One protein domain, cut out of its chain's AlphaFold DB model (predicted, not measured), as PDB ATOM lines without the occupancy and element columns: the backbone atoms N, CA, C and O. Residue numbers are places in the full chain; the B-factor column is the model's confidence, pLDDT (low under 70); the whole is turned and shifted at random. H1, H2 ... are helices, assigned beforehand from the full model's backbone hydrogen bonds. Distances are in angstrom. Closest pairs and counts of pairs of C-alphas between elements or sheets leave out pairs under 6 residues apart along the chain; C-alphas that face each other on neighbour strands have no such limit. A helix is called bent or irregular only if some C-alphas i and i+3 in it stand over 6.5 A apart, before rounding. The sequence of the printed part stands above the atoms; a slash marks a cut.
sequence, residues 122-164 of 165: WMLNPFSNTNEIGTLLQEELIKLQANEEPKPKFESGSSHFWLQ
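What this domain is: This is residues 122 to 164 of the 165 residues of an uncharacterized protein of Trichuris trichiura (UniProt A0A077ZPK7). The model is an arch of three helices: H1 makes one arm, and H2 with the short H3 makes a small head at the other end. The first printed residues, 122 to 127, lie in the opening between these two parts, and the unnamed stretch then runs out along H1 to the far tip, where residues 134 to 140 stick out. The printed part has 43 residues, with three named helices in the order H1, H2, H3 and no named strand; the class is all helix. The whole is compact, with a radius of gyration of the C-alphas of 10.3 A, but elongated, spanning 28 by 17 by 17 A.

How they stand to each other: Residues 122 to 134 hold no named element, and their C-alphas lie 3 to 14 A from the mean of all C-alphas. H1, residues 135 to 146, touches no helix. H2, residues 150 to 156, is only just apart from H1, with their closest C-alphas 8.0 A apart. H3, residues 158 to 161, touches H2; their closest C-alphas are those of Phe 154 and Phe 161, 5.4 A apart, and their centres are 8.2 A apart. H1 and H3 are apart. Every O i to N i+4 pair is within hydrogen-bond range in H2, against 6 of 8 in H1, while H3 is too short for such a pair.

Where its parts are: H1 begins at C-alpha 135, (216.251, 185.155, 189.918), and measures 17.4 A from first to last C-alpha. It is irregular, with C-alphas 136 and 139 7.3 A apart. H2 begins at C-alpha 150, (219.708, 205.455, 180.118), and measures 10.0 A. H3, 5.1 A, ends at C-alpha 161, (216.009, 208.098, 186.552).

The domain as a whole: The two C-alphas farthest apart are those of Thr 135 and Ser 156, 29.2 A. The printed part has no cut, and the links H1 to H2 and H2 to H3 are tight. The mean pLDDT of the printed part is 82.2, and no printed residue is under 70.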
ATOM      1  N   TRP A 122     222.617 197.086 193.298       85.84
ATOM      2  CA  TRP A 122     221.885 197.439 192.075       85.84
ATOM      3  C   TRP A 122     220.823 198.532 192.281       85.84
ATOM      4  O   TRP A 122     220.528 199.279 191.356       85.84
ATOM      5  N   MET A 123     220.264 198.672 193.490       84.00
ATOM      6  CA  MET A 123     219.293 199.735 193.793       84.00
ATOM      7  C   MET A 123     219.977 201.104 193.895       84.00
ATOM      8  O   MET A 123     219.348 202.139 193.677       84.00
ATOM      9  N   LEU A 124     221.267 201.115 194.249       85.75
ATOM     10  CA  LEU A 124     222.092 202.320 194.268       85.75
ATOM     11  C   LEU A 124     222.651 202.632 192.885       85.75
ATOM     12  O   LEU A 124     222.723 203.801 192.529       85.75
ATOM     13  N   ASN A 125     223.045 201.604 192.131       87.48
ATOM     14  CA  ASN A 125     223.513 201.715 190.758       87.48
ATOM     15  C   ASN A 125     223.084 200.478 189.941       87.48
ATOM     16  O   ASN A 125     223.755 199.443 190.033       87.48
ATOM     17  N   PRO A 126     222.035 200.571 189.102       85.62
ATOM     18  CA  PRO A 126     221.561 199.428 188.321       85.62
ATOM     19  C   PRO A 126     222.574 198.983 187.258       85.62
ATOM     20  O   PRO A 126     222.564 197.828 186.848       85.62
ATOM     21  N   PHE A 127     223.502 199.855 186.860       86.67
ATOM     22  CA  PHE A 127     224.556 199.559 185.887       86.67
ATOM     23  C   PHE A 127     225.810 198.939 186.511       86.67
ATOM     24  O   PHE A 127     226.754 198.610 185.797       86.67
ATOM     25  N   SER A 128     225.848 198.778 187.837       82.89
ATOM     26  CA  SER A 128     226.939 198.061 188.495       82.89
ATOM     27  C   SER A 128     226.770 196.546 188.345       82.89
ATOM     28  O   SER A 128     225.664 196.015 188.448       82.89
ATOM     29  N   ASN A 129     227.874 195.829 188.127       75.50
ATOM     30  CA  ASN A 129     227.870 194.367 188.141       75.50
ATOM     31  C   ASN A 129     227.621 193.885 189.574       75.50
ATOM     32  O   ASN A 129     228.502 193.987 190.428       75.50
ATOM     33  N   THR A 130     226.422 193.366 189.851       73.31
ATOM     34  CA  THR A 130     226.075 192.830 191.174       73.31
ATOM     35  C   THR A 130     225.399 191.472 191.038       73.31
ATOM     36  O   THR A 130     224.466 191.311 190.257       73.31
ATOM     37  N   ASN A 131     225.838 190.507 191.847       74.33
ATOM     38  CA  ASN A 131     225.247 189.165 191.918       74.33
ATOM     39  C   ASN A 131     224.184 189.065 193.029       74.33
ATOM     40  O   ASN A 131     223.833 187.974 193.464       74.33
ATOM     41  N   GLU A 132     223.707 190.198 193.556       77.13
ATOM     42  CA  GLU A 132     222.809 190.235 194.721       77.13
ATOM     43  C   GLU A 132     221.323 190.067 194.368       77.13
ATOM     44  O   GLU A 132     220.466 190.138 195.252       77.13
ATOM     45  N   ILE A 133     220.998 189.893 193.088       74.17
ATOM     46  CA  ILE A 133     219.623 189.916 192.592       74.17
ATOM     47  C   ILE A 133     218.988 188.534 192.649       74.17
ATOM     48  O   ILE A 133     219.584 187.532 192.265       74.17
ATOM     49  N   GLY A 134     217.744 188.493 193.131       77.80
ATOM     50  CA  GLY A 134     216.912 187.300 193.041       77.80
ATOM     51  C   GLY A 134     216.587 186.971 191.585       77.80
ATOM     52  O   GLY A 134     216.400 187.871 190.768       77.80
ATOM     53  N   THR A 135     216.458 185.683 191.278       79.51
ATOM     54  CA  THR A 135     216.251 185.155 189.918       79.51
ATOM     55  C   THR A 135     215.149 185.868 189.124       79.51
ATOM     56  O   THR A 135     215.278 186.019 187.916       79.51
ATOM     57  N   LEU A 136     214.105 186.371 189.792       81.59
ATOM     58  CA  LEU A 136     212.964 187.053 189.168       81.59
ATOM     59  C   LEU A 136     213.288 188.402 188.507       81.59
ATOM     60  O   LEU A 136     212.590 188.786 187.578       81.59
ATOM     61  N   LEU A 137     214.296 189.139 188.981       83.57
ATOM     62  CA  LEU A 137     214.628 190.475 188.455       83.57
ATOM     63  C   LEU A 137     215.887 190.475 187.583       83.57
ATOM     64  O   LEU A 137     216.274 191.514 187.054       83.57
ATOM     65  N   GLN A 138     216.542 189.321 187.444       86.51
ATOM     66  CA  GLN A 138     217.819 189.220 186.751       86.51
ATOM     67  C   GLN A 138     217.682 189.547 185.256       86.51
ATOM     68  O   GLN A 138     218.509 190.283 184.728       86.51
ATOM     69  N   GLU A 139     216.629 189.065 184.588       88.25
ATOM     70  CA  GLU A 139     216.389 189.356 183.165       88.25
ATOM     71  C   GLU A 139     216.127 190.845 182.907       88.25
ATOM     72  O   GLU A 139     216.721 191.428 182.001       88.25
ATOM     73  N   GLU A 140     215.280 191.477 183.723       88.06
ATOM     74  CA  GLU A 140     214.954 192.903 183.588       88.06
ATOM     75  C   GLU A 140     216.167 193.792 183.865       88.06
ATOM     76  O   GLU A 140     216.412 194.754 183.134       88.06
ATOM     77  N   LEU A 141     216.993 193.434 184.854       86.88
ATOM     78  CA  LEU A 141     218.241 194.151 185.082       86.88
ATOM     79  C   LEU A 141     219.211 193.980 183.906       86.88
ATOM     80  O   LEU A 141     219.801 194.968 183.484       86.88
ATOM     81  N   ILE A 142     219.370 192.774 183.349       87.64
ATOM     82  CA  ILE A 142     220.255 192.549 182.191       87.64
ATOM     83  C   ILE A 142     219.818 193.416 181.007       87.64
ATOM     84  O   ILE A 142     220.662 194.057 180.381       87.64
ATOM     85  N   LYS A 143     218.509 193.488 180.723       88.56
ATOM     86  CA  LYS A 143     217.968 194.377 179.679       88.56
ATOM     87  C   LYS A 143     218.327 195.836 179.952       88.56
ATOM     88  O   LYS A 143     218.776 196.533 179.045       88.56
ATOM     89  N   LEU A 144     218.161 196.286 181.196       87.52
ATOM     90  CA  LEU A 144     218.484 197.653 181.593       87.52
ATOM     91  C   LEU A 144     219.989 197.947 181.486       87.52
ATOM     92  O   LEU A 144     220.366 199.000 180.988       87.52
ATOM     93  N   GLN A 145     220.845 197.014 181.905       87.63
ATOM     94  CA  GLN A 145     222.305 197.132 181.859       87.63
ATOM     95  C   GLN A 145     222.868 197.130 180.437       87.63
ATOM     96  O   GLN A 145     223.850 197.825 180.171       87.63
ATOM     97  N   ALA A 146     222.252 196.353 179.541       86.85
ATOM     98  CA  ALA A 146     222.599 196.309 178.126       86.85
ATOM     99  C   ALA A 146     222.180 197.582 177.378       86.85
ATOM    100  O   ALA A 146     222.724 197.872 176.312       86.85
ATOM    101  N   ASN A 147     221.224 198.347 177.912       86.46
ATOM    102  CA  ASN A 147     220.828 199.614 177.324       86.46
ATOM    103  C   ASN A 147     221.816 200.726 177.728       86.46
ATOM    104  O   ASN A 147     221.896 201.123 178.891       86.46
ATOM    105  N   GLU A 148     222.564 201.250 176.755       85.27
ATOM    106  CA  GLU A 148     223.511 202.356 176.954       85.27
ATOM    107  C   GLU A 148     222.812 203.730 177.033       85.27
ATOM    108  O   GLU A 148     223.330 204.648 177.665       85.27
ATOM    109  N   GLU A 149     221.615 203.889 176.451       87.37
ATOM    110  CA  GLU A 149     220.878 205.165 176.422       87.37
ATOM    111  C   GLU A 149     220.491 205.736 177.804       87.37
ATOM    112  O   GLU A 149     220.575 206.957 177.987       87.37
ATOM    113  N   PRO A 150     220.050 204.935 178.799       84.59
ATOM    114  CA  PRO A 150     219.708 205.455 180.118       84.59
ATOM    115  C   PRO A 150     220.921 205.777 180.999       84.59
ATOM    116  O   PRO A 150     220.755 206.525 181.967       84.59
ATOM    117  N   LYS A 151     222.124 205.263 180.701       84.28
ATOM    118  CA  LYS A 151     223.310 205.456 181.560       84.28
ATOM    119  C   LYS A 151     223.659 206.934 181.773       84.28
ATOM    120  O   LYS A 151     223.728 207.341 182.934       84.28
ATOM    121  N   PRO A 152     223.760 207.782 180.726       83.61
ATOM    122  CA  PRO A 152     224.028 209.208 180.918       83.61
ATOM    123  C   PRO A 152     222.938 209.916 181.733       83.61
ATOM    124  O   PRO A 152     223.230 210.797 182.541       83.61
ATOM    125  N   LYS A 153     221.665 209.522 181.563       83.66
ATOM    126  CA  LYS A 153     220.548 210.091 182.339       83.66
ATOM    127  C   LYS A 153     220.675 209.739 183.819       83.66
ATOM    128  O   LYS A 153     220.474 210.605 184.669       83.66
ATOM    129  N   PHE A 154     221.050 208.502 184.133       85.18
ATOM    130  CA  PHE A 154     221.298 208.076 185.505       85.18
ATOM    131  C   PHE A 154     222.470 208.829 186.148       85.18
ATOM    132  O   PHE A 154     222.330 209.312 187.273       85.18
ATOM    133  N   GLU A 155     223.581 209.001 185.425       82.47
ATOM    134  CA  GLU A 155     224.733 209.792 185.882       82.47
ATOM    135  C   GLU A 155     224.372 211.262 186.135       82.47
ATOM    136  O   GLU A 155     224.868 211.863 187.087       82.47
ATOM    137  N   SER A 156     223.460 211.831 185.337       82.08
ATOM    138  CA  SER A 156     222.983 213.209 185.523       82.08
ATOM    139  C   SER A 156     222.069 213.398 186.744       82.08
ATOM    140  O   SER A 156     221.939 214.515 187.244       82.08
ATOM    141  N   GLY A 157     221.446 212.327 187.254       77.42
ATOM    142  CA  GLY A 157     220.555 212.402 188.412       77.42
ATOM    143  C   GLY A 157     219.784 211.113 188.698       77.42
ATOM    144  O   GLY A 157     218.696 210.888 188.163       77.42
ATOM    145  N   SER A 158     220.275 210.314 189.650       74.56
ATOM    146  CA  SER A 158     219.677 209.017 190.011       74.56
ATOM    147  C   SER A 158     218.217 209.097 190.472       74.56
ATOM    148  O   SER A 158     217.441 208.185 190.203       74.56
ATOM    149  N   SER A 159     217.807 210.186 191.136       72.65
ATOM    150  CA  SER A 159     216.415 210.341 191.597       72.65
ATOM    151  C   SER A 159     215.433 210.488 190.430       72.65
ATOM    152  O   SER A 159     214.351 209.921 190.481       72.65
ATOM    153  N   HIS A 160     215.816 211.197 189.364       72.81
ATOM    154  CA  HIS A 160     214.951 211.401 188.199       72.81
ATOM    155  C   HIS A 160     214.885 210.153 187.309       72.81
ATOM    156  O   HIS A 160     213.867 209.896 186.671       72.81
ATOM    157  N   PHE A 161     215.959 209.361 187.283       80.69
ATOM    158  CA  PHE A 161     216.009 208.098 186.552       80.69
ATOM    159  C   PHE A 161     214.952 207.096 187.049       80.69
ATOM    160  O   PHE A 161     214.200 206.557 186.236       80.69
ATOM    161  N   TRP A 162     214.853 206.911 188.372       79.59
ATOM    162  CA  TRP A 162     213.896 205.989 189.001       79.59
ATOM    163  C   TRP A 162     212.434 206.454 188.949       79.59
ATOM    164  O   TRP A 162     211.547 205.667 189.234       79.59
ATOM    165  N   LEU A 163     212.162 207.722 188.629       74.46
ATOM    166  CA  LEU A 163     210.785 208.205 188.456       74.46
ATOM    167  C   LEU A 163     210.238 207.936 187.045       74.46
ATOM    168  O   LEU A 163     209.038 208.065 186.822       74.46
ATOM    169  N   GLN A 164     211.109 207.605 186.086       72.65
ATOM    170  CA  GLN A 164     210.739 207.373 184.684       72.65
ATOM    171  C   GLN A 164     210.609 205.891 184.306       72.65
ATOM    172  O   GLN A 164     210.156 205.608 183.198       72.65
TER     173      GLN A 164